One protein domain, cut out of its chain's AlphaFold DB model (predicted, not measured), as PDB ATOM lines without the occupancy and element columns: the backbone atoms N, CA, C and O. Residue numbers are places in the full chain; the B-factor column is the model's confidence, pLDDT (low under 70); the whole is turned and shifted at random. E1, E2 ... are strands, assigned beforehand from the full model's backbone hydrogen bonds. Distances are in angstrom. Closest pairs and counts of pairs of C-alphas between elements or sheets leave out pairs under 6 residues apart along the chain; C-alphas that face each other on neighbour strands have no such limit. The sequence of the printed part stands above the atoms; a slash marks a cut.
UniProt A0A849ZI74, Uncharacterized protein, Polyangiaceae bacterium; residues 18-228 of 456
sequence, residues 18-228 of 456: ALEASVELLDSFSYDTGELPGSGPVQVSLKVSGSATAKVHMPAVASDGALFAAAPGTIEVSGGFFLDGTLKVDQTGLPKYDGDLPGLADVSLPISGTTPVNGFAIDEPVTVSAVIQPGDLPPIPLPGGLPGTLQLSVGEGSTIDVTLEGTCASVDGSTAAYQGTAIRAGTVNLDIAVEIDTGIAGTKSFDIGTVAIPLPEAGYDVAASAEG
ATOM      1  N   ALA A  18     139.059  95.757 138.609       94.25
ATOM      2  CA  ALA A  18     140.023  96.828 138.386       94.25
ATOM      3  C   ALA A  18     139.871  97.387 136.966       94.25
ATOM      4  O   ALA A  18     140.084  96.676 135.985       94.25
ATOM      5  N   LEU A  19     139.525  98.668 136.858       96.06
ATOM      6  CA  LEU A  19     139.629  99.418 135.611       96.06
ATOM      7  C   LEU A  19     141.021 100.036 135.524       96.06
ATOM      8  O   LEU A  19     141.363 100.917 136.314       96.06
ATOM      9  N   GLU A  20     141.816  99.565 134.565       97.19
ATOM     10  CA  GLU A  20     143.194 100.008 134.364       97.19
ATOM     11  C   GLU A  20     143.357 100.698 133.009       97.19
ATOM     12  O   GLU A  20     142.947 100.168 131.975       97.19
ATOM     13  N   ALA A  21     143.981 101.873 133.015       97.31
ATOM     14  CA  ALA A  21     144.380 102.590 131.809       97.31
ATOM     15  C   ALA A  21     145.830 103.062 131.924       97.31
ATOM     16  O   ALA A  21     146.325 103.350 133.013       97.31
ATOM     17  N   SER A  22     146.504 103.159 130.781       97.88
ATOM     18  CA  SER A  22     147.875 103.649 130.676       97.88
ATOM     19  C   SER A  22     147.981 104.580 129.479       97.88
ATOM     20  O   SER A  22     147.596 104.199 128.376       97.88
ATOM     21  N   VAL A  23     148.515 105.779 129.691       97.75
ATOM     22  CA  VAL A  23     148.601 106.831 128.670       97.75
ATOM     23  C   VAL A  23     150.008 107.415 128.635       97.75
ATOM     24  O   VAL A  23     150.572 107.735 129.683       97.75
ATOM     25  N   GLU A  24     150.583 107.558 127.440       98.19
ATOM     26  CA  GLU A  24     151.887 108.195 127.237       98.19
ATOM     27  C   GLU A  24     151.737 109.721 127.209       98.19
ATOM     28  O   GLU A  24     151.151 110.296 126.300       98.19
ATOM     29  N   LEU A  25     152.271 110.382 128.234       97.31
ATOM     30  CA  LEU A  25     152.094 111.811 128.474       97.31
ATOM     31  C   LEU A  25     153.116 112.678 127.758       97.31
ATOM     32  O   LEU A  25     152.899 113.873 127.652       97.31
ATOM     33  N   LEU A  26     154.274 112.149 127.374       96.62
ATOM     34  CA  LEU A  26     155.348 112.918 126.728       96.62
ATOM     35  C   LEU A  26     155.672 112.363 125.342       96.62
ATOM     36  O   LEU A  26     156.755 112.624 124.823       96.62
ATOM     37  N   ASP A  27     154.736 111.625 124.734       92.50
ATOM     38  CA  ASP A  27     154.921 111.175 123.360       92.50
ATOM     39  C   ASP A  27     155.193 112.393 122.470       92.50
ATOM     40  O   ASP A  27     154.505 113.414 122.541       92.50
ATOM     41  N   SER A  28     156.262 112.312 121.683       91.56
ATOM     42  CA  SER A  28     156.798 113.384 120.836       91.56
ATOM     43  C   SER A  28     157.272 114.682 121.524       91.56
ATOM     44  O   SER A  28     157.643 115.622 120.815       91.56
ATOM     45  N   PHE A  29     157.321 114.772 122.861       96.19
ATOM     46  CA  PHE A  29     157.845 115.973 123.521       96.19
ATOM     47  C   PHE A  29     159.336 116.165 123.211       96.19
ATOM     48  O   PHE A  29     160.176 115.309 123.494       96.19
ATOM     49  N   SER A  30     159.663 117.325 122.642       96.81
ATOM     50  CA  SER A  30     161.027 117.760 122.371       96.81
ATOM     51  C   SER A  30     161.088 119.278 122.474       96.81
ATOM     52  O   SER A  30     160.341 119.976 121.791       96.81
ATOM     53  N   TYR A  31     162.021 119.779 123.271       97.81
ATOM     54  CA  TYR A  31     162.304 121.198 123.428       97.81
ATOM     55  C   TYR A  31     163.782 121.459 123.143       97.81
ATOM     56  O   TYR A  31     164.627 120.673 123.555       97.81
ATOM     57  N   ASP A  32     164.090 122.536 122.431       97.81
ATOM     58  CA  ASP A  32     165.458 122.968 122.134       97.81
ATOM     59  C   ASP A  32     165.656 124.353 122.749       97.81
ATOM     60  O   ASP A  32     164.871 125.267 122.484       97.81
ATOM     61  N   THR A  33     166.671 124.497 123.596       96.88
ATOM     62  CA  THR A  33     166.960 125.758 124.284       96.88
ATOM     63  C   THR A  33     167.554 126.823 123.362       96.88
ATOM     64  O   THR A  33     167.613 127.990 123.744       96.88
ATOM     65  N   GLY A  34     168.024 126.445 122.168       97.38
ATOM     66  CA  GLY A  34     168.936 127.262 121.372       97.38
ATOM     67  C   GLY A  34     170.313 127.401 122.032       97.38
ATOM     68  O   GLY A  34     170.582 126.783 123.062       97.38
ATOM     69  N   GLU A  35     171.204 128.195 121.429       96.94
ATOM     70  CA  GLU A  35     172.517 128.512 122.013       96.94
ATOM     71  C   GLU A  35     172.362 129.441 123.230       96.94
ATOM     72  O   GLU A  35     171.761 130.513 123.127       96.94
ATOM     73  N   LEU A  36     172.952 129.058 124.363       95.12
ATOM     74  CA  LEU A  36     172.932 129.787 125.626       95.12
ATOM     75  C   LEU A  36     174.357 130.016 126.173       95.12
ATOM     76  O   LEU A  36     175.120 129.055 126.279       95.12
ATOM     77  N   PRO A  37     174.720 131.261 126.537       94.56
ATOM     78  CA  PRO A  37     174.030 132.479 126.124       94.56
ATOM     79  C   PRO A  37     174.010 132.592 124.586       94.56
ATOM     80  O   PRO A  37     174.857 132.028 123.885       94.56
ATOM     81  N   GLY A  38     173.066 133.366 124.042       92.44
ATOM     82  CA  GLY A  38     172.913 133.551 122.586       92.44
ATOM     83  C   GLY A  38     174.137 134.164 121.886       92.44
ATOM     84  O   GLY A  38     174.226 134.170 120.660       92.44
ATOM     85  N   SER A  39     175.097 134.665 122.663       89.75
ATOM     86  CA  SER A  39     176.425 135.070 122.218       89.75
ATOM     87  C   SER A  39     177.420 134.915 123.361       89.75
ATOM     88  O   SER A  39     177.107 135.271 124.492       89.75
ATOM     89  N   GLY A  40     178.634 134.464 123.072       92.94
ATOM     90  CA  GLY A  40     179.686 134.359 124.076       92.94
ATOM     91  C   GLY A  40     180.839 133.484 123.597       92.94
ATOM     92  O   GLY A  40     180.729 132.836 122.555       92.94
ATOM     93  N   PRO A  41     181.960 133.459 124.334       93.81
ATOM     94  CA  PRO A  41     183.079 132.579 124.014       93.81
ATOM     95  C   PRO A  41     182.799 131.105 124.347       93.81
ATOM     96  O   PRO A  41     183.537 130.235 123.890       93.81
ATOM     97  N   VAL A  42     181.763 130.826 125.141       96.31
ATOM     98  CA  VAL A  42     181.263 129.489 125.475       96.31
ATOM     99  C   VAL A  42     179.745 129.537 125.340       96.31
ATOM    100  O   VAL A  42     179.120 130.422 125.917       96.31
ATOM    101  N   GLN A  43     179.174 128.632 124.551       97.62
ATOM    102  CA  GLN A  43     177.733 128.508 124.343       97.62
ATOM    103  C   GLN A  43     177.330 127.033 124.409       97.62
ATOM    104  O   GLN A  43     178.046 126.167 123.899       97.62
ATOM    105  N   VAL A  44     176.178 126.754 125.005       97.81
ATOM    106  CA  VAL A  44     175.590 125.416 125.119       97.81
ATOM    107  C   VAL A  44     174.196 125.445 124.509       97.81
ATOM    108  O   VAL A  44     173.438 126.372 124.760       97.81
ATOM    109  N   SER A  45     173.843 124.439 123.717       97.88
ATOM    110  CA  SER A  45     172.455 124.180 123.322       97.88
ATOM    111  C   SER A  45     172.060 122.819 123.854       97.88
ATOM    112  O   SER A  45     172.803 121.854 123.676       97.88
ATOM    113  N   LEU A  46     170.923 122.758 124.542       98.00
ATOM    114  CA  LEU A  46     170.358 121.528 125.066       98.00
ATOM    115  C   LEU A  46     169.054 121.227 124.337       98.00
ATOM    116  O   LEU A  46     168.174 122.076 124.194       98.00
ATOM    117  N   LYS A  47     168.911 119.975 123.932       98.06
ATOM    118  CA  LYS A  47     167.660 119.402 123.475       98.06
ATOM    119  C   LYS A  47     167.138 118.467 124.554       98.06
ATOM    120  O   LYS A  47     167.749 117.447 124.860       98.06
ATOM    121  N   VAL A  48     165.986 118.808 125.110       97.44
ATOM    122  CA  VAL A  48     165.317 118.028 126.148       97.44
ATOM    123  C   VAL A  48     164.175 117.252 125.520       97.44
ATOM    124  O   VAL A  48     163.292 117.818 124.879       97.44
ATOM    125  N   SER A  49     164.200 115.941 125.700       97.44
ATOM    126  CA  SER A  49     163.114 115.035 125.326       97.44
ATOM    127  C   SER A  49     162.649 114.280 126.561       97.44
ATOM    128  O   SER A  49     163.331 114.288 127.583       97.44
ATOM    129  N   GLY A  50     161.481 113.652 126.518       96.31
ATOM    130  CA  GLY A  50     160.990 112.916 127.676       96.31
ATOM    131  C   GLY A  50     160.081 111.768 127.302       96.31
ATOM    132  O   GLY A  50     159.514 111.728 126.216       96.31
ATOM    133  N   SER A  51     159.944 110.836 128.233       96.44
ATOM    134  CA  SER A  51     158.946 109.776 128.188       96.44
ATOM    135  C   SER A  51     158.283 109.717 129.551       96.44
ATOM    136  O   SER A  51     158.979 109.601 130.559       96.44
ATOM    137  N   ALA A  52     156.961 109.787 129.597       97.44
ATOM    138  CA  ALA A  52     156.212 109.662 130.835       97.44
ATOM    139  C   ALA A  52     154.919 108.902 130.579       97.44
ATOM    140  O   ALA A  52     154.318 109.040 129.517       97.44
ATOM    141  N   THR A  53     154.489 108.125 131.563       98.19
ATOM    142  CA  THR A  53     153.257 107.348 131.519       98.19
ATOM    143  C   THR A  53     152.410 107.680 132.738       98.19
ATOM    144  O   THR A  53     152.904 107.589 133.863       98.19
ATOM    145  N   ALA A  54     151.142 108.026 132.515       98.06
ATOM    146  CA  ALA A  54     150.112 108.020 133.548       98.06
ATOM    147  C   ALA A  54     149.437 106.649 133.567       98.06
ATOM    148  O   ALA A  54     148.927 106.200 132.540       98.06
ATOM    149  N   LYS A  55     149.410 106.002 134.728       98.25
ATOM    150  CA  LYS A  55     148.634 104.792 134.991       98.25
ATOM    151  C   LYS A  55     147.482 105.136 135.912       98.25
ATOM    152  O   LYS A  55     147.696 105.682 136.992       98.25
ATOM    153  N   VAL A  56     146.274 104.805 135.486       97.69
ATOM    154  CA  VAL A  56     145.051 104.983 136.266       97.69
ATOM    155  C   VAL A  56     144.562 103.604 136.675       97.69
ATOM    156  O   VAL A  56     144.420 102.728 135.825       97.69
ATOM    157  N   HIS A  57     144.310 103.420 137.966       97.25
ATOM    158  CA  HIS A  57     143.749 102.200 138.534       97.25
ATOM    159  C   HIS A  57     142.512 102.565 139.354       97.25
ATOM    160  O   HIS A  57     142.613 103.300 140.338       97.25
ATOM    161  N   MET A  58     141.343 102.071 138.952       96.06
ATOM    162  CA  MET A  58     140.061 102.367 139.596       96.06
ATOM    163  C   MET A  58     139.331 101.068 139.951       96.06
ATOM    164  O   MET A  58     138.765 100.419 139.067       96.06
ATOM    165  N   PRO A  59     139.318 100.677 141.237       94.38
ATOM    166  CA  PRO A  59     138.499  99.572 141.718       94.38
ATOM    167  C   PRO A  59     137.010  99.917 141.620       94.38
ATOM    168  O   PRO A  59     136.567 100.950 142.128       94.38
ATOM    169  N   ALA A  60     136.222  99.034 141.015       92.25
ATOM    170  CA  ALA A  60     134.807  99.256 140.763       92.25
ATOM    171  C   ALA A  60     133.940  98.028 141.088       92.25
ATOM    172  O   ALA A  60     134.401  96.889 141.056       92.25
ATOM    173  N   VAL A  61     132.666  98.271 141.390       90.69
ATOM    174  CA  VAL A  61     131.614  97.259 141.576       90.69
ATOM    175  C   VAL A  61     130.418  97.646 140.707       90.69
ATOM    176  O   VAL A  61     130.072  98.826 140.608       90.69
ATOM    177  N   ALA A  62     129.789  96.660 140.063       89.12
ATOM    178  CA  ALA A  62     128.551  96.863 139.318       89.12
ATOM    179  C   ALA A  62     127.331  96.523 140.174       89.12
ATOM    180  O   ALA A  62     127.287  95.456 140.779       89.12
ATOM    181  N   SER A  63     126.312  97.381 140.139       87.56
ATOM    182  CA  SER A  63     124.999  97.136 140.750       87.56
ATOM    183  C   SER A  63     123.914  97.723 139.858       87.56
ATOM    184  O   SER A  63     124.025  98.869 139.433       87.56
ATOM    185  N   ASP A  64     122.863  96.955 139.565       84.69
ATOM    186  CA  ASP A  64     121.689  97.413 138.801       84.69
ATOM    187  C   ASP A  64     122.008  98.140 137.470       84.69
ATOM    188  O   ASP A  64     121.320  99.081 137.075       84.69
ATOM    189  N   GLY A  65     123.059  97.708 136.760       81.38
ATOM    190  CA  GLY A  65     123.485  98.311 135.487       81.38
ATOM    191  C   GLY A  65     124.255  99.632 135.623       81.38
ATOM    192  O   GLY A  65     124.524 100.287 134.621       81.38
ATOM    193  N   ALA A  66     124.627 100.021 136.843       86.38
ATOM    194  CA  ALA A  66     125.488 101.161 137.127       86.38
ATOM    195  C   ALA A  66     126.836 100.713 137.706       86.38
ATOM    196  O   ALA A  66     126.944  99.648 138.321       86.38
ATOM    197  N   LEU A  67     127.859 101.551 137.519       88.56
ATOM    198  CA  LEU A  67     129.185 101.348 138.090       88.56
ATOM    199  C   LEU A  67     129.395 102.261 139.303       88.56
ATOM    200  O   LEU A  67     129.097 103.458 139.263       88.56
ATOM    201  N   PHE A  68     129.943 101.686 140.368       88.19
ATOM    202  CA  PHE A  68     130.266 102.360 141.620       88.19
ATOM    203  C   PHE A  68     131.747 102.162 141.918       88.19
ATOM    204  O   PHE A  68     132.287 101.080 141.692       88.19
ATOM    205  N   ALA A  69     132.409 103.187 142.446       86.19
ATOM    206  CA  ALA A  69     133.770 103.020 142.937       86.19
ATOM    207  C   ALA A  69     133.751 102.169 144.212       86.19
ATOM    208  O   ALA A  69     132.990 102.444 145.141       86.19
ATOM    209  N   ALA A  70     134.579 101.127 144.241       78.94
ATOM    210  CA  ALA A  70     134.620 100.159 145.335       78.94
ATOM    211  C   ALA A  70     135.587 100.575 146.452       78.94
ATOM    212  O   ALA A  70     135.414 100.218 147.615       78.94
ATOM    213  N   ALA A  71     136.623 101.325 146.083       86.88
ATOM    214  CA  ALA A  71     137.664 101.847 146.953       86.88
ATOM    215  C   ALA A  71     138.304 103.075 146.280       86.88
ATOM    216  O   ALA A  71     138.088 103.283 145.081       86.88
ATOM    217  N   PRO A  72     139.100 103.882 147.005       91.12
ATOM    218  CA  PRO A  72     139.953 104.875 146.368       91.12
ATOM    219  C   PRO A  72     140.835 104.213 145.301       91.12
ATOM    220  O   PRO A  72     141.516 103.222 145.575       91.12
ATOM    221  N   GLY A  73     140.795 104.755 144.089       94.50
ATOM    222  CA  GLY A  73     141.722 104.418 143.022       94.50
ATOM    223  C   GLY A  73     143.057 105.137 143.189       94.50
ATOM    224  O   GLY A  73     143.306 105.828 144.181       94.50
ATOM    225  N   THR A  74     143.922 105.006 142.192       97.19
ATOM    226  CA  THR A  74     145.212 105.696 142.142       97.19
ATOM    227  C   THR A  74     145.505 106.184 140.735       97.19
ATOM    228  O   THR A  74     145.275 105.457 139.767       97.19
ATOM    229  N   ILE A  75     146.092 107.372 140.637       97.75
ATOM    230  CA  ILE A  75     146.835 107.804 139.457       97.75
ATOM    231  C   ILE A  75     148.329 107.825 139.798       97.75
ATOM    232  O   ILE A  75     148.744 108.386 140.814       97.75
ATOM    233  N   GLU A  76     149.135 107.168 138.970       98.00
ATOM    234  CA  GLU A  76     150.593 107.116 139.075       98.00
ATOM    235  C   GLU A  76     151.213 107.695 137.805       98.00
ATOM    236  O   GLU A  76     150.881 107.276 136.698       98.00
ATOM    237  N   VAL A  77     152.138 108.635 137.957       98.12
ATOM    238  CA  VAL A  77     152.951 109.183 136.872       98.12
ATOM    239  C   VAL A  77     154.374 108.695 137.068       98.12
ATOM    240  O   VAL A  77     154.939 108.856 138.146       98.12
ATOM    241  N   SER A  78     154.964 108.110 136.030       97.19
ATOM    242  CA  SER A  78     156.354 107.644 136.044       97.19
ATOM    243  C   SER A  78     157.025 107.899 134.699       97.19
ATOM    244  O   SER A  78     156.353 107.928 133.669       97.19
ATOM    245  N   GLY A  79     158.343 108.098 134.692       96.50
ATOM    246  CA  GLY A  79     159.090 108.339 133.460       96.50
ATOM    247  C   GLY A  79     160.416 109.052 133.689       96.50
ATOM    248  O   GLY A  79     161.034 108.918 134.747       96.50
ATOM    249  N   GLY A  80     160.812 109.868 132.717       95.75
ATOM    250  CA  GLY A  80     161.907 110.810 132.875       95.75
ATOM    251  C   GLY A  80     162.179 111.662 131.642       95.75
ATOM    252  O   GLY A  80     161.587 111.456 130.579       95.75
ATOM    253  N   PHE A  81     163.096 112.613 131.805       97.31
ATOM    254  CA  PHE A  81     163.657 113.401 130.709       97.31
ATOM    255  C   PHE A  81     165.047 112.904 130.325       97.31
ATOM    256  O   PHE A  81     165.794 112.402 131.167       97.31
ATOM    257  N   PHE A  82     165.377 113.093 129.054       96.12
ATOM    258  CA  PHE A  82     166.659 112.785 128.442       96.12
ATOM    259  C   PHE A  82     167.228 114.053 127.822       96.12
ATOM    260  O   PHE A  82     166.492 114.848 127.223       96.12
ATOM    261  N   LEU A  83     168.539 114.211 127.951       97.06
ATOM    262  CA  LEU A  83     169.263 115.374 127.466       97.06
ATOM    263  C   LEU A  83     170.127 114.987 126.267       97.06
ATOM    264  O   LEU A  83     170.802 113.962 126.259       97.06
ATOM    265  N   ASP A  84     170.115 115.841 125.261       97.19
ATOM    266  CA  ASP A  84     171.092 115.882 124.181       97.19
ATOM    267  C   ASP A  84     171.569 117.333 124.057       97.19
ATOM    268  O   ASP A  84     170.943 118.241 124.608       97.19
ATOM    269  N   GLY A  85     172.678 117.588 123.378       97.44
ATOM    270  CA  GLY A  85     173.156 118.953 123.253       97.44
ATOM    271  C   GLY A  85     174.451 119.123 122.491       97.44
ATOM    272  O   GLY A  85     175.185 118.176 122.214       97.44
ATOM    273  N   THR A  86     174.746 120.380 122.191       98.00
ATOM    274  CA  THR A  86     175.970 120.806 121.520       98.00
ATOM    275  C   THR A  86     176.688 121.855 122.351       98.00
ATOM    276  O   THR A  86     176.060 122.678 123.018       98.00
ATOM    277  N   LEU A  87     178.012 121.858 122.264       98.00
ATOM    278  CA  LEU A  87     178.879 122.853 122.875       98.00
ATOM    279  C   LEU A  87     179.633 123.600 121.786       98.00
ATOM    280  O   LEU A  87     180.170 123.004 120.852       98.00
ATOM    281  N   LYS A  88     179.761 124.907 121.982       97.88
ATOM    282  CA  LYS A  88     180.575 125.777 121.152       97.88
ATOM    283  C   LYS A  88     181.512 126.595 122.023       97.88
ATOM    284  O   LYS A  88     181.082 127.296 122.932       97.88
ATOM    285  N   VAL A  89     182.805 126.489 121.746       96.75
ATOM    286  CA  VAL A  89     183.874 127.192 122.459       96.75
ATOM    287  C   VAL A  89     184.735 127.942 121.450       96.75
ATOM    288  O   VAL A  89     185.433 127.337 120.633       96.75
ATOM    289  N   ASP A  90     184.722 129.268 121.546       95.62
ATOM    290  CA  ASP A  90     185.614 130.189 120.835       95.62
ATOM    291  C   ASP A  90     186.322 131.129 121.826       95.62
ATOM    292  O   ASP A  90     186.282 132.357 121.731       95.62
ATOM    293  N   GLN A  91     186.962 130.530 122.830       91.12
ATOM    294  CA  GLN A  91     187.721 131.239 123.854       91.12
ATOM    295  C   GLN A  91     189.210 131.279 123.489       91.12
ATOM    296  O   GLN A  91     189.845 130.258 123.212       91.12
ATOM    297  N   THR A  92     189.807 132.471 123.546       90.88
ATOM    298  CA  THR A  92     191.243 132.644 123.276       90.88
ATOM    299  C   THR A  92     192.083 131.813 124.249       90.88
ATOM    300  O   THR A  92     191.896 131.895 125.461       90.88
ATOM    301  N   GLY A  93     193.040 131.049 123.713       89.44
ATOM    302  CA  GLY A  93     193.927 130.181 124.495       89.44
ATOM    303  C   GLY A  93     193.458 128.729 124.615       89.44
ATOM    304  O   GLY A  93     194.226 127.901 125.099       89.44
ATOM    305  N   LEU A  94     192.258 128.401 124.125       90.62
ATOM    306  CA  LEU A  94     191.723 127.041 124.082       90.62
ATOM    307  C   LEU A  94     191.553 126.554 122.632       90.62
ATOM    308  O   LEU A  94     191.427 127.371 121.713       90.62
ATOM    309  N   PRO A  95     191.567 125.230 122.389       93.44
ATOM    310  CA  PRO A  95     191.119 124.673 121.119       93.44
ATOM    311  C   PRO A  95     189.687 125.121 120.819       93.44
ATOM    312  O   PRO A  95     188.820 125.033 121.684       93.44
ATOM    313  N   LYS A  96     189.430 125.581 119.590       95.75
ATOM    314  CA  LYS A  96     188.057 125.857 119.158       95.75
ATOM    315  C   LYS A  96     187.267 124.555 119.096       95.75
ATOM    316  O   LYS A  96     187.783 123.554 118.594       95.75
ATOM    317  N   TYR A  97     186.025 124.598 119.552       97.31
ATOM    318  CA  TYR A  97     185.115 123.464 119.516       97.31
ATOM    319  C   TYR A  97     183.725 123.913 119.067       97.31
ATOM    320  O   TYR A  97     183.289 124.998 119.435       97.31
ATOM    321  N   ASP A  98     183.067 123.094 118.256       97.62
ATOM    322  CA  ASP A  98     181.693 123.286 117.786       97.62
ATOM    323  C   ASP A  98     181.158 121.900 117.396       97.62
ATOM    324  O   ASP A  98     181.606 121.317 116.399       97.62
ATOM    325  N   GLY A  99     180.326 121.302 118.250       97.69
ATOM    326  CA  GLY A  99     179.810 119.946 118.047       97.69
ATOM    327  C   GLY A  99     179.071 119.357 119.249       97.69
ATOM    328  O   GLY A  99     178.825 120.039 120.243       97.69
ATOM    329  N   ASP A 100     178.716 118.077 119.141       97.75
ATOM    330  CA  ASP A 100     177.883 117.354 120.112       97.75
ATOM    331  C   ASP A 100     178.580 117.114 121.464       97.75
ATOM    332  O   ASP A 100     179.779 116.841 121.534       97.75
ATOM    333  N   LEU A 101     177.808 117.124 122.550       96.31
ATOM    334  CA  LEU A 101     178.255 116.825 123.910       96.31
ATOM    335  C   LEU A 101     178.027 115.336 124.253       96.31
ATOM    336  O   LEU A 101     176.928 114.955 124.663       96.31
ATOM    337  N   PRO A 102     179.041 114.457 124.112       93.94
ATOM    338  CA  PRO A 102     178.879 113.042 124.420       93.94
ATOM    339  C   PRO A 102     178.627 112.824 125.918       93.94
ATOM    340  O   PRO A 102     179.229 113.482 126.761       93.94
ATOM    341  N   GLY A 103     177.783 111.845 126.246       93.12
ATOM    342  CA  GLY A 103     177.444 111.480 127.627       93.12
ATOM    343  C   GLY A 103     176.188 112.161 128.177       93.12
ATOM    344  O   GLY A 103     175.636 111.666 129.153       93.12
ATOM    345  N   LEU A 104     175.669 113.215 127.531       93.56
ATOM    346  CA  LEU A 104     174.371 113.800 127.907       93.56
ATOM    347  C   LEU A 104     173.220 112.797 127.776       93.56
ATOM    348  O   LEU A 104     172.354 112.747 128.643       93.56
ATOM    349  N   ALA A 105     173.258 111.942 126.751       92.12
ATOM    350  CA  ALA A 105     172.239 110.917 126.525       92.12
ATOM    351  C   ALA A 105     172.159 109.865 127.650       92.12
ATOM    352  O   ALA A 105     171.143 109.183 127.774       92.12
ATOM    353  N   ASP A 106     173.212 109.733 128.466       91.31
ATOM    354  CA  ASP A 106     173.235 108.840 129.628       91.31
ATOM    355  C   ASP A 106     172.616 109.499 130.880       91.31
ATOM    356  O   ASP A 106     172.405 108.833 131.896       91.31
ATOM    357  N   VAL A 107     172.313 110.802 130.821       92.75
ATOM    358  CA  VAL A 107     171.675 111.555 131.903       92.75
ATOM    359  C   VAL A 107     170.162 111.408 131.799       92.75
ATOM    360  O   VAL A 107     169.528 111.874 130.853       92.75
ATOM    361  N   SER A 108     169.577 110.774 132.814       92.56
ATOM    362  CA  SER A 108     168.129 110.661 132.975       92.56
ATOM    363  C   SER A 108     167.658 111.475 134.173       92.56
ATOM    364  O   SER A 108     168.215 111.327 135.262       92.56
ATOM    365  N   LEU A 109     166.591 112.250 133.998       94.69
ATOM    366  CA  LEU A 109     165.902 112.949 135.084       94.69
ATOM    367  C   LEU A 109     164.645 112.156 135.452       94.69
ATOM    368  O   LEU A 109     163.631 112.314 134.768       94.69
ATOM    369  N   PRO A 110     164.694 111.252 136.448       95.00
ATOM    370  CA  PRO A 110     163.546 110.426 136.781       95.00
ATOM    371  C   PRO A 110     162.422 111.283 137.359       95.00
ATOM    372  O   PRO A 110     162.656 112.191 138.157       95.00
ATOM    373  N   ILE A 111     161.194 110.938 136.993       95.12
ATOM    374  CA  ILE A 111     159.983 111.531 137.561       95.12
ATOM    375  C   ILE A 111     159.132 110.424 138.170       95.12
ATOM    376  O   ILE A 111     159.026 109.319 137.626       95.12
ATOM    377  N   SER A 112     158.499 110.733 139.293       93.69
ATOM    378  CA  SER A 112     157.500 109.861 139.896       93.69
ATOM    379  C   SER A 112     156.515 110.681 140.716       93.69
ATOM    380  O   SER A 112     156.932 111.523 141.509       93.69
ATOM    381  N   GLY A 113     155.228 110.405 140.561       95.19
ATOM    382  CA  GLY A 113     154.160 110.984 141.364       95.19
ATOM    383  C   GLY A 113     153.042 109.970 141.538       95.19
ATOM    384  O   GLY A 113     152.771 109.178 140.639       95.19
ATOM    385  N   THR A 114     152.394 109.967 142.696       95.62
ATOM    386  CA  THR A 114     151.214 109.135 142.932       95.62
ATOM    387  C   THR A 114     150.207 109.906 143.765       95.62
ATOM    388  O   THR A 114     150.578 110.654 144.670       95.62
ATOM    389  N   THR A 115     148.927 109.777 143.442       96.12
ATOM    390  CA  THR A 115     147.846 110.441 144.175       96.12
ATOM    391  C   THR A 115     146.621 109.527 144.205       96.12
ATOM    392  O   THR A 115     146.295 108.911 143.183       96.12
ATOM    393  N   PRO A 116     145.952 109.382 145.364       94.56
ATOM    394  CA  PRO A 116     144.703 108.639 145.439       94.56
ATOM    395  C   PRO A 116     143.592 109.367 144.676       94.56
ATOM    396  O   PRO A 116     143.490 110.589 144.725       94.56
ATOM    397  N   VAL A 117     142.734 108.603 144.008       94.50
ATOM    398  CA  VAL A 117     141.559 109.104 143.286       94.50
ATOM    399  C   VAL A 117     140.316 108.640 144.032       94.50
ATOM    400  O   VAL A 117     140.075 107.442 144.167       94.50
ATOM    401  N   ASN A 118     139.510 109.578 144.524       89.38
ATOM    402  CA  ASN A 118     138.216 109.239 145.108       89.38
ATOM    403  C   ASN A 118     137.187 109.098 143.981       89.38
ATOM    404  O   ASN A 118     136.960 110.029 143.213       89.38
ATOM    405  N   GLY A 119     136.557 107.930 143.866       90.25
ATOM    406  CA  GLY A 119     135.584 107.700 142.801       90.25
ATOM    407  C   GLY A 119     136.233 107.529 141.422       90.25
ATOM    408  O   GLY A 119     137.266 106.880 141.286       90.25
ATOM    409  N   PHE A 120     135.603 108.120 140.405       94.12
ATOM    410  CA  PHE A 120     136.039 108.081 139.001       94.12
ATOM    411  C   PHE A 120     136.568 109.440 138.499       94.12
ATOM    412  O   PHE A 120     136.686 109.638 137.292       94.12
ATOM    413  N   ALA A 121     136.835 110.396 139.403       94.81
ATOM    414  CA  ALA A 121     137.173 111.790 139.073       94.81
ATOM    415  C   ALA A 121     136.139 112.490 138.156       94.81
ATOM    416  O   ALA A 121     136.490 113.322 137.323       94.81
ATOM    417  N   ILE A 122     134.858 112.118 138.271       93.69
ATOM    418  CA  ILE A 122     133.745 112.719 137.518       93.69
ATOM    419  C   ILE A 122     133.204 113.895 138.329       93.69
ATOM    420  O   ILE A 122     132.922 113.727 139.513       93.69
ATOM    421  N   ASP A 123     133.067 115.061 137.694       92.12
ATOM    422  CA  ASP A 123     132.732 116.360 138.312       92.12
ATOM    423  C   ASP A 123     133.784 116.897 139.313       92.12
ATOM    424  O   ASP A 123     133.719 118.061 139.708       92.12
ATOM    425  N   GLU A 124     134.765 116.079 139.701       94.38
ATOM    426  CA  GLU A 124     135.841 116.412 140.638       94.38
ATOM    427  C   GLU A 124     137.196 115.944 140.068       94.38
ATOM    428  O   GLU A 124     137.622 114.812 140.320       94.38
ATOM    429  N   PRO A 125     137.863 116.788 139.257       95.44
ATOM    430  CA  PRO A 125     139.185 116.499 138.714       95.44
ATOM    431  C   PRO A 125     140.219 116.209 139.803       95.44
ATOM    432  O   PRO A 125     140.237 116.864 140.846       95.44
ATOM    433  N   VAL A 126     141.130 115.269 139.541       96.81
ATOM    434  CA  VAL A 126     142.222 114.927 140.464       96.81
ATOM    435  C   VAL A 126     143.563 115.223 139.813       96.81
ATOM    436  O   VAL A 126     143.890 114.645 138.781       96.81
ATOM    437  N   THR A 127     144.368 116.080 140.440       97.00
ATOM    438  CA  THR A 127     145.720 116.404 139.968       97.00
ATOM    439  C   THR A 127     146.772 115.631 140.752       97.00
ATOM    440  O   THR A 127     146.810 115.685 141.980       97.00
ATOM    441  N   VAL A 128     147.664 114.948 140.035       97.25
ATOM    442  CA  VAL A 128     148.913 114.401 140.574       97.25
ATOM    443  C   VAL A 128     150.078 115.265 140.119       97.25
ATOM    444  O   VAL A 128     150.217 115.544 138.932       97.25
ATOM    445  N   SER A 129     150.926 115.657 141.067       96.19
ATOM    446  CA  SER A 129     152.175 116.361 140.782       96.19
ATOM    447  C   SER A 129     153.353 115.398 140.918       96.19
ATOM    448  O   SER A 129     153.597 114.832 141.987       96.19
ATOM    449  N   ALA A 130     154.072 115.174 139.821       96.44
ATOM    450  CA  ALA A 130     155.333 114.450 139.791       96.44
ATOM    451  C   ALA A 130     156.483 115.461 139.870       96.44
ATOM    452  O   ALA A 130     156.856 116.088 138.877       96.44
ATOM    453  N   VAL A 131     157.035 115.624 141.074       91.56
ATOM    454  CA  VAL A 131     158.138 116.553 141.348       91.56
ATOM    455  C   VAL A 131     159.463 115.949 140.889       91.56
ATOM    456  O   VAL A 131     159.804 114.826 141.271       91.56
ATOM    457  N   ILE A 132     160.238 116.716 140.125       94.75
ATOM    458  CA  ILE A 132     161.623 116.385 139.785       94.75
ATOM    459  C   ILE A 132     162.496 116.939 140.905       94.75
ATOM    460  O   ILE A 132     162.485 118.140 141.169       94.75
ATOM    461  N   GLN A 133     163.194 116.057 141.618       92.56
ATOM    462  CA  GLN A 133     163.968 116.480 142.782       92.56
ATOM    463  C   GLN A 133     165.109 117.410 142.346       92.56
ATOM    464  O   GLN A 133     165.842 117.044 141.422       92.56
ATOM    465  N   PRO A 134     165.280 118.572 143.002       93.62
ATOM    466  CA  PRO A 134     166.409 119.438 142.722       93.62
ATOM    467  C   PRO A 134     167.714 118.744 143.115       93.62
ATOM    468  O   PRO A 134     167.759 117.966 144.075       93.62
ATOM    469  N   GLY A 135     168.781 119.027 142.377       93.94
ATOM    470  CA  GLY A 135     170.101 118.476 142.664       93.94
ATOM    471  C   GLY A 135     171.036 118.429 141.466       93.94
ATOM    472  O   GLY A 135     170.617 118.560 140.314       93.94
ATOM    473  N   ASP A 136     172.312 118.212 141.770       95.75
ATOM    474  CA  ASP A 136     173.384 118.139 140.783       95.75
ATOM    475  C   ASP A 136     173.313 116.837 139.983       95.75
ATOM    476  O   ASP A 136     173.160 115.736 140.530       95.75
ATOM    477  N   LEU A 137     173.477 116.957 138.672       95.06
ATOM    478  CA  LEU A 137     173.619 115.827 137.769       95.06
ATOM    479  C   LEU A 137     175.090 115.403 137.682       95.06
ATOM    480  O   LEU A 137     175.993 116.182 137.997       95.06
ATOM    481  N   PRO A 138     175.373 114.159 137.252       95.88
ATOM    482  CA  PRO A 138     176.745 113.732 137.031       95.88
ATOM    483  C   PRO A 138     177.469 114.678 136.055       95.88
ATOM    484  O   PRO A 138     176.930 114.958 134.982       95.88
ATOM    485  N   PRO A 139     178.691 115.137 136.380       95.62
ATOM    486  CA  PRO A 139     179.427 116.058 135.522       95.62
ATOM    487  C   PRO A 139     179.773 115.398 134.184       95.62
ATOM    488  O   PRO A 139     180.239 114.254 134.145       95.62
ATOM    489  N   ILE A 140     179.600 116.137 133.085       96.75
ATOM    490  CA  ILE A 140     179.839 115.638 131.724       96.75
ATOM    491  C   ILE A 140     181.193 116.145 131.212       96.75
ATOM    492  O   ILE A 140     181.371 117.355 131.075       96.75
ATOM    493  N   PRO A 141     182.173 115.270 130.913       96.62
ATOM    494  CA  PRO A 141     183.473 115.698 130.399       96.62
ATOM    495  C   PRO A 141     183.359 116.471 129.081       96.62
ATOM    496  O   PRO A 141     182.647 116.046 128.170       96.62
ATOM    497  N   LEU A 142     184.108 117.570 128.945       96.31
ATOM    498  CA  LEU A 142     184.076 118.354 127.711       96.31
ATOM    499  C   LEU A 142     184.771 117.607 126.547       96.31
ATOM    500  O   LEU A 142     185.842 117.013 126.718       96.31
ATOM    501  N   PRO A 143     184.184 117.623 125.338       94.62
ATOM    502  CA  PRO A 143     184.728 116.947 124.163       94.62
ATOM    503  C   PRO A 143     185.904 117.707 123.529       94.62
ATOM    504  O   PRO A 143     186.331 118.772 123.967       94.62
ATOM    505  N   GLY A 144     186.472 117.138 122.461       90.81
ATOM    506  CA  GLY A 144     187.460 117.840 121.629       90.81
ATOM    507  C   GLY A 144     188.819 118.088 122.295       90.81
ATOM    508  O   GLY A 144     189.615 118.869 121.777       90.81
ATOM    509  N   GLY A 145     189.103 117.428 123.422       91.56
ATOM    510  CA  GLY A 145     190.321 117.658 124.202       91.56
ATOM    511  C   GLY A 145     190.284 118.947 125.026       91.56
ATOM    512  O   GLY A 145     191.337 119.384 125.490       91.56
ATOM    513  N   LEU A 146     189.101 119.547 125.197       94.81
ATOM    514  CA  LEU A 146     188.886 120.631 126.143       94.81
ATOM    515  C   LEU A 146     189.018 120.086 127.576       94.81
ATOM    516  O   LEU A 146     188.302 119.155 127.943       94.81
ATOM    517  N   PRO A 147     189.935 120.618 128.395       93.56
ATOM    518  CA  PRO A 147     190.025 120.248 129.803       93.56
ATOM    519  C   PRO A 147     188.850 120.859 130.585       93.56
ATOM    520  O   PRO A 147     188.738 122.078 130.653       93.56
ATOM    521  N   GLY A 148     187.971 120.038 131.167       95.31
ATOM    522  CA  GLY A 148     186.849 120.535 131.970       95.31
ATOM    523  C   GLY A 148     185.609 119.643 131.969       95.31
ATOM    524  O   GLY A 148     185.634 118.525 131.440       95.31
ATOM    525  N   THR A 149     184.523 120.162 132.540       97.31
ATOM    526  CA  THR A 149     183.217 119.500 132.646       97.31
ATOM    527  C   THR A 149     182.064 120.479 132.428       97.31
ATOM    528  O   THR A 149     182.128 121.638 132.825       97.31
ATOM    529  N   LEU A 150     180.982 120.006 131.819       96.38
ATOM    530  CA  LEU A 150     179.668 120.634 131.889       96.38
ATOM    531  C   LEU A 150     178.996 120.182 133.194       96.38
ATOM    532  O   LEU A 150     178.874 118.980 133.444       96.38
ATOM    533  N   GLN A 151     178.581 121.154 133.997       97.56
ATOM    534  CA  GLN A 151     177.797 120.984 135.212       97.56
ATOM    535  C   GLN A 151     176.339 121.317 134.896       97.56
ATOM    536  O   GLN A 151     176.042 122.336 134.269       97.56
ATOM    537  N   LEU A 152     175.436 120.442 135.319       97.00
ATOM    538  CA  LEU A 152     173.999 120.626 135.188       97.00
ATOM    539  C   LEU A 152     173.358 120.335 136.541       97.00
ATOM    540  O   LEU A 152     173.721 119.347 137.180       97.00
ATOM    541  N   SER A 153     172.375 121.131 136.939       96.44
ATOM    542  CA  SER A 153     171.524 120.839 138.092       96.44
ATOM    543  C   SER A 153     170.056 121.013 137.738       96.44
ATOM    544  O   SER A 153     169.686 121.810 136.877       96.44
ATOM    545  N   VAL A 154     169.206 120.226 138.391       96.88
ATOM    546  CA  VAL A 154     167.761 120.451 138.362       96.88
ATOM    547  C   VAL A 154     167.444 121.549 139.368       96.88
ATOM    548  O   VAL A 154     167.707 121.384 140.561       96.88
ATOM    549  N   GLY A 155     166.867 122.641 138.877       92.56
ATOM    550  CA  GLY A 155     166.419 123.759 139.695       92.56
ATOM    551  C   GLY A 155     165.126 123.440 140.449       92.56
ATOM    552  O   GLY A 155     164.336 122.568 140.056       92.56
ATOM    553  N   GLU A 156     164.889 124.170 141.538       90.62
ATOM    554  CA  GLU A 156     163.649 124.076 142.314       90.62
ATOM    555  C   GLU A 156     162.407 124.371 141.453       90.62
ATOM    556  O   GLU A 156     162.470 125.049 140.428       90.62
ATOM    557  N   GLY A 157     161.251 123.840 141.862       90.81
ATOM    558  CA  GLY A 157     159.981 124.062 141.159       90.81
ATOM    559  C   GLY A 157     159.798 123.253 139.869       90.81
ATOM    560  O   GLY A 157     158.823 123.477 139.157       90.81
ATOM    561  N   SER A 158     160.694 122.308 139.571       96.19
ATOM    562  CA  SER A 158     160.553 121.392 138.435       96.19
ATOM    563  C   SER A 158     159.444 120.355 138.681       96.19
ATOM    564  O   SER A 158     159.570 119.503 139.567       96.19
ATOM    565  N   THR A 159     158.363 120.394 137.898       96.50
ATOM    566  CA  THR A 159     157.180 119.530 138.067       96.50
ATOM    567  C   THR A 159     156.569 119.073 136.743       96.50
ATOM    568  O   THR A 159     156.663 119.741 135.710       96.50
ATOM    569  N   ILE A 160     155.890 117.925 136.794       97.69
ATOM    570  CA  ILE A 160     154.868 117.522 135.825       97.69
ATOM    571  C   ILE A 160     153.563 117.335 136.580       97.69
ATOM    572  O   ILE A 160     153.454 116.435 137.412       97.69
ATOM    573  N   ASP A 161     152.564 118.131 136.237       97.75
ATOM    574  CA  ASP A 161     151.223 118.016 136.783       97.75
ATOM    575  C   ASP A 161     150.329 117.292 135.779       97.75
ATOM    576  O   ASP A 161     150.329 117.606 134.587       97.75
ATOM    577  N   VAL A 162     149.579 116.296 136.250       98.12
ATOM    578  CA  VAL A 162     148.599 115.558 135.449       98.12
ATOM    579  C   VAL A 162     147.250 115.623 136.138       98.12
ATOM    580  O   VAL A 162     147.077 115.062 137.218       98.12
ATOM    581  N   THR A 163     146.290 116.283 135.503       98.31
ATOM    582  CA  THR A 163     144.902 116.363 135.963       98.31
ATOM    583  C   THR A 163     144.069 115.304 135.254       98.31
ATOM    584  O   THR A 163     143.965 115.312 134.032       98.31
ATOM    585  N   LEU A 164     143.496 114.376 136.016       98.06
ATOM    586  CA  LEU A 164     142.557 113.371 135.533       98.06
ATOM    587  C   LEU A 164     141.124 113.889 135.670       98.06
ATOM    588  O   LEU A 164     140.692 114.217 136.774       98.06
ATOM    589  N   GLU A 165     140.387 113.889 134.564       97.69
ATOM    590  CA  GLU A 165     138.974 114.262 134.490       97.69
ATOM    591  C   GLU A 165     138.162 113.095 133.927       97.69
ATOM    592  O   GLU A 165     138.262 112.756 132.748       97.69
ATOM    593  N   GLY A 166     137.355 112.451 134.768       96.12
ATOM    594  CA  GLY A 166     136.431 111.410 134.336       96.12
ATOM    595  C   GLY A 166     135.217 112.005 133.631       96.12
ATOM    596  O   GLY A 166     134.614 112.962 134.109       96.12
ATOM    597  N   THR A 167     134.811 111.402 132.518       95.94
ATOM    598  CA  THR A 167     133.592 111.787 131.794       95.94
ATOM    599  C   THR A 167     132.442 110.838 132.109       95.94
ATOM    600  O   THR A 167     131.317 111.274 132.345       95.94
ATOM    601  N   CYS A 168     132.712 109.532 132.132       94.56
ATOM    602  CA  CYS A 168     131.685 108.522 132.353       94.56
ATOM    603  C   CYS A 168     132.268 107.219 132.900       94.56
ATOM    604  O   CYS A 168     133.439 106.895 132.685       94.56
ATOM    605  N   ALA A 169     131.416 106.442 133.567       94.12
ATOM    606  CA  ALA A 169     131.695 105.046 133.857       94.12
ATOM    607  C   ALA A 169     130.395 104.235 133.805       94.12
ATOM    608  O   ALA A 169     129.363 104.647 134.332       94.12
ATOM    609  N   SER A 170     130.415 103.088 133.135       92.38
ATOM    610  CA  SER A 170     129.207 102.302 132.857       92.38
ATOM    611  C   SER A 170     129.465 100.807 132.884       92.38
ATOM    612  O   SER A 170     130.612 100.363 132.865       92.38
ATOM    613  N   VAL A 171     128.376 100.041 132.934       91.88
ATOM    614  CA  VAL A 171     128.378  98.586 132.789       91.88
ATOM    615  C   VAL A 171     127.436  98.236 131.647       91.88
ATOM    616  O   VAL A 171     126.255  98.576 131.708       91.88
ATOM    617  N   ASP A 172     127.941  97.545 130.628       86.31
ATOM    618  CA  ASP A 172     127.133  96.946 129.565       86.31
ATOM    619  C   ASP A 172     127.301  95.423 129.595       86.31
ATOM    620  O   ASP A 172     128.389  94.879 129.386       86.31
ATOM    621  N   GLY A 173     126.221  94.716 129.935       86.75
ATOM    622  CA  GLY A 173     126.253  93.276 130.171       86.75
ATOM    623  C   GLY A 173     127.233  92.900 131.288       86.75
ATOM    624  O   GLY A 173     126.963  93.141 132.460       86.75
ATOM    625  N   SER A 174     128.352  92.273 130.919       87.81
ATOM    626  CA  SER A 174     129.421  91.846 131.835       87.81
ATOM    627  C   SER A 174     130.689  92.698 131.733       87.81
ATOM    628  O   SER A 174     131.735  92.277 132.230       87.81
ATOM    629  N   THR A 175     130.625  93.840 131.049       91.88
ATOM    630  CA  THR A 175     131.782  94.689 130.767       91.88
ATOM    631  C   THR A 175     131.616  96.032 131.461       91.88
ATOM    632  O   THR A 175     130.679  96.770 131.164       91.88
ATOM    633  N   ALA A 176     132.526  96.363 132.377       93.88
ATOM    634  CA  ALA A 176     132.668  97.718 132.897       93.88
ATOM    635  C   ALA A 176     133.546  98.540 131.955       93.88
ATOM    636  O   ALA A 176     134.542  98.038 131.432       93.88
ATOM    637  N   ALA A 177     133.200  99.810 131.780       94.75
ATOM    638  CA  ALA A 177     133.957 100.764 130.988       94.75
ATOM    639  C   ALA A 177     134.081 102.103 131.721       94.75
ATOM    640  O   ALA A 177     133.156 102.528 132.415       94.75
ATOM    641  N   TYR A 178     135.211 102.773 131.520       95.19
ATOM    642  CA  TYR A 178     135.492 104.129 131.980       95.19
ATOM    643  C   TYR A 178     136.091 104.947 130.842       95.19
ATOM    644  O   TYR A 178     136.921 104.436 130.084       95.19
ATOM    645  N   GLN A 179     135.691 106.215 130.758       96.44
ATOM    646  CA  GLN A 179     136.296 107.196 129.864       96.44
ATOM    647  C   GLN A 179     136.569 108.499 130.614       96.44
ATOM    648  O   GLN A 179     135.764 108.945 131.438       96.44
ATOM    649  N   GLY A 180     137.692 109.125 130.289       96.81
ATOM    650  CA  GLY A 180     138.104 110.412 130.819       96.81
ATOM    651  C   GLY A 180     139.224 111.029 129.990       96.81
ATOM    652  O   GLY A 180     139.574 110.535 128.920       96.81
ATOM    653  N   THR A 181     139.797 112.110 130.499       97.75
ATOM    654  CA  THR A 181     140.944 112.805 129.912       97.75
ATOM    655  C   THR A 181     142.023 112.995 130.972       97.75
ATOM    656  O   THR A 181     141.724 113.327 132.116       97.75
ATOM    657  N   ALA A 182     143.286 112.796 130.605       97.94
ATOM    658  CA  ALA A 182     144.440 113.212 131.392       97.94
ATOM    659  C   ALA A 182     145.037 114.477 130.765       97.94
ATOM    660  O   ALA A 182     145.395 114.468 129.590       97.94
ATOM    661  N   ILE A 183     145.153 115.562 131.526       98.12
ATOM    662  CA  ILE A 183     145.686 116.850 131.074       98.12
ATOM    663  C   ILE A 183     147.049 117.064 131.729       98.12
ATOM    664  O   ILE A 183     147.136 117.166 132.949       98.12
ATOM    665  N   ARG A 184     148.116 117.127 130.932       97.50
ATOM    666  CA  ARG A 184     149.495 117.325 131.406       97.50
ATOM    667  C   ARG A 184     149.928 118.782 131.267       97.50
ATOM    668  O   ARG A 184     149.869 119.301 130.155       97.50
ATOM    669  N   ALA A 185     150.500 119.363 132.318       97.62
ATOM    670  CA  ALA A 185     151.208 120.647 132.318       97.62
ATOM    671  C   ALA A 185     152.483 120.580 133.191       97.62
ATOM    672  O   ALA A 185     152.768 119.547 133.795       97.62
ATOM    673  N   GLY A 186     153.270 121.657 133.238       97.12
ATOM    674  CA  GLY A 186     154.407 121.784 134.157       97.12
ATOM    675  C   GLY A 186     155.600 122.530 133.564       97.12
ATOM    676  O   GLY A 186     155.508 123.133 132.491       97.12
ATOM    677  N   THR A 187     156.731 122.449 134.256       97.25
ATOM    678  CA  THR A 187     157.993 123.093 133.867       97.25
ATOM    679  C   THR A 187     159.169 122.259 134.368       97.25
ATOM    680  O   THR A 187     159.109 121.694 135.458       97.25
ATOM    681  N   VAL A 188     160.259 122.208 133.604       97.50
ATOM    682  CA  VAL A 188     161.555 121.683 134.060       97.50
ATOM    683  C   VAL A 188     162.556 122.829 134.109       97.50
ATOM    684  O   VAL A 188     162.805 123.455 133.083       97.50
ATOM    685  N   ASN A 189     163.133 123.095 135.276       96.75
ATOM    686  CA  ASN A 189     164.164 124.111 135.452       96.75
ATOM    687  C   ASN A 189     165.537 123.436 135.458       96.75
ATOM    688  O   ASN A 189     165.766 122.509 136.236       96.75
ATOM    689  N   LEU A 190     166.441 123.885 134.589       97.00
ATOM    690  CA  LEU A 190     167.822 123.400 134.525       97.00
ATOM    691  C   LEU A 190     168.790 124.559 134.720       97.00
ATOM    692  O   LEU A 190     168.751 125.509 133.940       97.00
ATOM    693  N   ASP A 191     169.683 124.453 135.699       95.50
ATOM    694  CA  ASP A 191     170.817 125.366 135.826       95.50
ATOM    695  C   ASP A 191     172.018 124.780 135.089       95.50
ATOM    696  O   ASP A 191     172.282 123.572 135.137       95.50
ATOM    697  N   ILE A 192     172.725 125.639 134.359       95.56
ATOM    698  CA  ILE A 192     173.768 125.229 133.425       95.56
ATOM    699  C   ILE A 192     175.044 126.010 133.734       95.56
ATOM    700  O   ILE A 192     175.060 127.239 133.689       95.56
ATOM    701  N   ALA A 193     176.145 125.299 133.965       94.88
ATOM    702  CA  ALA A 193     177.465 125.904 134.100       94.88
ATOM    703  C   ALA A 193     178.526 125.092 133.351       94.88
ATOM    704  O   ALA A 193     178.524 123.863 133.356       94.88
ATOM    705  N   VAL A 194     179.470 125.771 132.700       93.06
ATOM    706  CA  VAL A 194     180.601 125.126 132.019       93.06
ATOM    707  C   VAL A 194     181.883 125.431 132.776       93.06
ATOM    708  O   VAL A 194     182.303 126.580 132.866       93.06
ATOM    709  N   GLU A 195     182.546 124.398 133.282       95.06
ATOM    710  CA  GLU A 195     183.829 124.515 133.965       95.06
ATOM    711  C   GLU A 195     184.962 124.098 133.031       95.06
ATOM    712  O   GLU A 195     184.995 122.973 132.536       95.06
ATOM    713  N   ILE A 196     185.922 124.992 132.798       93.75
ATOM    714  CA  ILE A 196     187.089 124.738 131.950       93.75
ATOM    715  C   ILE A 196     188.366 124.876 132.777       93.75
ATOM    716  O   ILE A 196     188.672 125.954 133.286       93.75
ATOM    717  N   ASP A 197     189.156 123.808 132.865       90.94
ATOM    718  CA  ASP A 197     190.464 123.820 133.521       90.94
ATOM    719  C   ASP A 197     191.544 124.336 132.565       90.94
ATOM    720  O   ASP A 197     192.057 123.636 131.697       90.94
ATOM    721  N   THR A 198     191.939 125.590 132.738       85.31
ATOM    722  CA  THR A 198     192.966 126.218 131.896       85.31
ATOM    723  C   THR A 198     194.396 125.785 132.249       85.31
ATOM    724  O   THR A 198     195.359 126.223 131.607       85.31
ATOM    725  N   GLY A 199     194.570 124.951 133.279       83.69
ATOM    726  CA  GLY A 199     195.842 124.473 133.807       83.69
ATOM    727  C   GLY A 199     196.632 125.551 134.551       83.69
ATOM    728  O   GLY A 199     196.896 125.426 135.741       83.69
ATOM    729  N   ILE A 200     197.036 126.622 133.857       77.06
ATOM    730  CA  ILE A 200     197.894 127.680 134.420       77.06
ATOM    731  C   ILE A 200     197.097 128.637 135.315       77.06
ATOM    732  O   ILE A 200     197.619 129.068 136.341       77.06
ATOM    733  N   ALA A 201     195.858 128.968 134.937       80.00
ATOM    734  CA  ALA A 201     194.991 129.871 135.700       80.00
ATOM    735  C   ALA A 201     193.925 129.128 136.530       80.00
ATOM    736  O   ALA A 201     193.084 129.771 137.149       80.00
ATOM    737  N   GLY A 202     193.980 127.792 136.572       89.62
ATOM    738  CA  GLY A 202     192.996 126.949 137.252       89.62
ATOM    739  C   GLY A 202     191.685 126.791 136.477       89.62
ATOM    740  O   GLY A 202     191.617 127.060 135.270       89.62
ATOM    741  N   THR A 203     190.654 126.330 137.186       92.50
ATOM    742  CA  THR A 203     189.297 126.155 136.659       92.50
ATOM    743  C   THR A 203     188.604 127.502 136.534       92.50
ATOM    744  O   THR A 203     188.475 128.233 137.511       92.50
ATOM    745  N   LYS A 204     188.137 127.818 135.327       92.25
ATOM    746  CA  LYS A 204     187.245 128.941 135.058       92.25
ATOM    747  C   LYS A 204     185.827 128.409 134.885       92.25
ATOM    748  O   LYS A 204     185.616 127.537 134.045       92.25
ATOM    749  N   SER A 205     184.885 128.949 135.651       94.44
ATOM    750  CA  SER A 205     183.462 128.653 135.494       94.44
ATOM    751  C   SER A 205     182.800 129.685 134.579       94.44
ATOM    752  O   SER A 205     183.125 130.873 134.625       94.44
ATOM    753  N   PHE A 206     181.905 129.215 133.719       93.19
ATOM    754  CA  PHE A 206     181.025 130.019 132.884       93.19
ATOM    755  C   PHE A 206     179.592 129.662 133.266       93.19
ATOM    756  O   PHE A 206     179.073 128.632 132.835       93.19
ATOM    757  N   ASP A 207     178.989 130.499 134.103       93.44
ATOM    758  CA  ASP A 207     177.589 130.379 134.494       93.44
ATOM    759  C   ASP A 207     176.694 130.839 133.336       93.44
ATOM    760  O   ASP A 207     176.823 131.963 132.846       93.44
ATOM    761  N   ILE A 208     175.845 129.933 132.855       92.25
ATOM    762  CA  ILE A 208     174.912 130.173 131.751       92.25
ATOM    763  C   ILE A 208     173.531 130.582 132.298       92.25
ATOM    764  O   ILE A 208     172.731 131.159 131.559       92.25
ATOM    765  N   GLY A 209     173.270 130.337 133.587       91.94
ATOM    766  CA  GLY A 209     172.009 130.609 134.266       91.94
ATOM    767  C   GLY A 209     170.999 129.460 134.203       91.94
ATOM    768  O   GLY A 209     171.291 128.345 133.758       91.94
ATOM    769  N   THR A 210     169.786 129.758 134.671       95.00
ATOM    770  CA  THR A 210     168.653 128.826 134.723       95.00
ATOM    771  C   THR A 210     167.806 128.912 133.457       95.00
ATOM    772  O   THR A 210     167.415 129.993 133.013       95.00
ATOM    773  N   VAL A 211     167.444 127.755 132.907       96.38
ATOM    774  CA  VAL A 211     166.546 127.621 131.759       96.38
ATOM    775  C   VAL A 211     165.259 126.939 132.195       96.38
ATOM    776  O   VAL A 211     165.272 125.781 132.610       96.38
ATOM    777  N   ALA A 212     164.137 127.642 132.047       96.50
ATOM    778  CA  ALA A 212     162.806 127.078 132.238       96.50
ATOM    779  C   ALA A 212     162.314 126.435 130.934       96.50
ATOM    780  O   ALA A 212     162.096 127.114 129.927       96.50
ATOM    781  N   ILE A 213     162.131 125.117 130.949       97.88
ATOM    782  CA  ILE A 213     161.610 124.330 129.830       97.88
ATOM    783  C   ILE A 213     160.113 124.109 130.063       97.88
ATOM    784  O   ILE A 213     159.743 123.319 130.940       97.88
ATOM    785  N   PRO A 214     159.231 124.784 129.307       97.12
ATOM    786  CA  PRO A 214     157.798 124.672 129.519       97.12
ATOM    787  C   PRO A 214     157.272 123.323 129.024       97.12
ATOM    788  O   PRO A 214     157.592 122.874 127.919       97.12
ATOM    789  N   LEU A 215     156.386 122.714 129.809       97.00
ATOM    790  CA  LEU A 215     155.559 121.585 129.397       97.00
ATOM    791  C   LEU A 215     154.153 122.125 129.123       97.00
ATOM    792  O   LEU A 215     153.348 122.244 130.049       97.00
ATOM    793  N   PRO A 216     153.844 122.505 127.867       93.69
ATOM    794  CA  PRO A 216     152.556 123.102 127.554       93.69
ATOM    795  C   PRO A 216     151.425 122.123 127.854       93.69
ATOM    796  O   PRO A 216     151.597 120.905 127.748       93.69
ATOM    797  N   GLU A 217     150.257 122.672 128.167       96.31
ATOM    798  CA  GLU A 217     149.057 121.885 128.411       96.31
ATOM    799  C   GLU A 217     148.734 120.975 127.213       96.31
ATOM    800  O   GLU A 217     148.671 121.434 126.065       96.31
ATOM    801  N   ALA A 218     148.548 119.680 127.471       96.19
ATOM    802  CA  ALA A 218     148.083 118.712 126.481       96.19
ATOM    803  C   ALA A 218     147.140 117.689 127.120       96.19
ATOM    804  O   ALA A 218     147.463 117.129 128.165       96.19
ATOM    805  N   GLY A 219     145.998 117.451 126.471       96.56
ATOM    806  CA  GLY A 219     145.013 116.449 126.870       96.56
ATOM    807  C   GLY A 219     145.221 115.114 126.156       96.56
ATOM    808  O   GLY A 219     145.604 115.086 124.984       96.56
ATOM    809  N   TYR A 220     144.936 114.027 126.863       97.38
ATOM    810  CA  TYR A 220     145.040 112.658 126.380       97.38
ATOM    811  C   TYR A 220     143.803 111.861 126.777       97.38
ATOM    812  O   TYR A 220     143.424 111.864 127.948       97.38
ATOM    813  N   ASP A 221     143.215 111.139 125.828       97.12
ATOM    814  CA  ASP A 221     142.063 110.285 126.105       97.12
ATOM    815  C   ASP A 221     142.475 109.107 127.001       97.12
ATOM    816  O   ASP A 221     143.445 108.394 126.731       97.12
ATOM    817  N   VAL A 222     141.715 108.890 128.073       96.94
ATOM    818  CA  VAL A 222     141.880 107.773 129.004       96.94
ATOM    819  C   VAL A 222     140.669 106.867 128.845       96.94
ATOM    820  O   VAL A 222     139.545 107.279 129.115       96.94
ATOM    821  N   ALA A 223     140.889 105.618 128.444       95.88
ATOM    822  CA  ALA A 223     139.839 104.613 128.366       95.88
ATOM    823  C   ALA A 223     140.288 103.332 129.071       95.88
ATOM    824  O   ALA A 223     141.397 102.847 128.841       95.88
ATOM    825  N   ALA A 224     139.418 102.786 129.918       96.00
ATOM    826  CA  ALA A 224     139.620 101.507 130.586       96.00
ATOM    827  C   ALA A 224     138.385 100.629 130.399       96.00
ATOM    828  O   ALA A 224     137.256 101.120 130.403       96.00
ATOM    829  N   SER A 225     138.594  99.322 130.284       94.94
ATOM    830  CA  SER A 225     137.508  98.344 130.244       94.94
ATOM    831  C   SER A 225     137.907  97.073 130.971       94.94
ATOM    832  O   SER A 225     139.055  96.643 130.856       94.94
ATOM    833  N   ALA A 226     136.956  96.443 131.647       95.06
ATOM    834  CA  ALA A 226     137.164  95.160 132.297       95.06
ATOM    835  C   ALA A 226     135.952  94.243 132.101       95.06
ATOM    836  O   ALA A 226     134.807  94.673 132.230       95.06
ATOM    837  N   GLU A 227     136.212  92.978 131.779       92.44
ATOM    838  CA  GLU A 227     135.190  91.944 131.606       92.44
ATOM    839  C   GLU A 227     134.945  91.165 132.906       92.44
ATOM    840  O   GLU A 227     135.754  91.185 133.832       92.44
ATOM    841  N   GLY A 228     133.846  90.409 132.944       84.38
ATOM    842  CA  GLY A 228     133.550  89.481 134.037       84.38
ATOM    843  C   GLY A 228     132.979  90.157 135.279       84.38
ATOM    844  O   GLY A 228     133.071  89.602 136.371       84.38
TER     845      GLY A 228
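This is residues 18 to 228 of the 456 residues of an uncharacterized protein of Polyangiaceae bacterium (UniProt A0A849ZI74). This is a long, narrow rod in which two twisted sheets, E1 to E7 and E8 to E12, wind round each other, with the long strands E3, E5, E11 and E12 running lengthwise. The sheets come together along parts of their edges, E1 beside E12 and E7 beside E8. The printed part has 211 residues with twelve named strands, E1 to E12 in that order, and no named helix; its class is all strand. Both sheets are branched and their neighbour pairs antiparallel. The whole is loose, with a radius of gyration of the C-alphas of 22.7 A and spans of 82 by 24 by 24 A.

In the larger sheet, E3, residues 42 to 63, and E5, residues 73 to 89, are antiparallel at 171 degrees, with N 43 and O 88 within hydrogen-bond range at 2.8 A. E1, residues 18 to 24, and E2, residues 30 to 32, lie on one side of E3, with N 21 and O 56 at 3.0 A and N 31 and O 48 at 2.8 A. E4, residues 66 to 69, lies with E5 on the other side of E3, with N 61 and O 68 at 2.9 A. E2, E3 and E4 form a meander, each strand the antiparallel neighbour of the one before. E3 lies on one side of E5; on the other side lie E6, residues 97 to 100, with N 87 and O 99 at 2.8 A, and E7, residues 108 to 117, with N 77 and O 113 at 2.8 A. In the second sheet, E10, residues 159 to 172, E11, residues 175 to 197, and E12, residues 203 to 227, form another meander, with N 161 and O 185 at 2.8 A and N 182 and O 220 at 2.8 A. E9, residues 148 to 154, lies on the same side of E11 as E10, with N 151 and O 193 at 2.8 A. E8, residues 126 to 131, is the neighbour of E10, with N 128 and O 162 at 2.9 A. Between the sheets, the closest C-alphas of E7 and E8 are Gly 113 and Ala 130, 4.0 A apart, and those of E1 and E12 are Ala 21 and Ala 224, 5.0 A apart.

E1 begins at C-alpha 18 (140.023, 96.828, 138.386). E3 is 66.7 A long and E5 52.1 A. E11, 65.6 A, bends by 54 degrees at residue 180; E12, 64.2 A, bends by 62 degrees at residue 206 and ends at C-alpha 227 (135.190, 91.944, 131.606).

The C-alphas farthest apart are those of Asp 64 and Ile 200, 82.1 A. The printed part has no cut. The link from E8 to E9, 16 residues, is long. The mean pLDDT of the printed part is 94.5, and no printed residue is under 70.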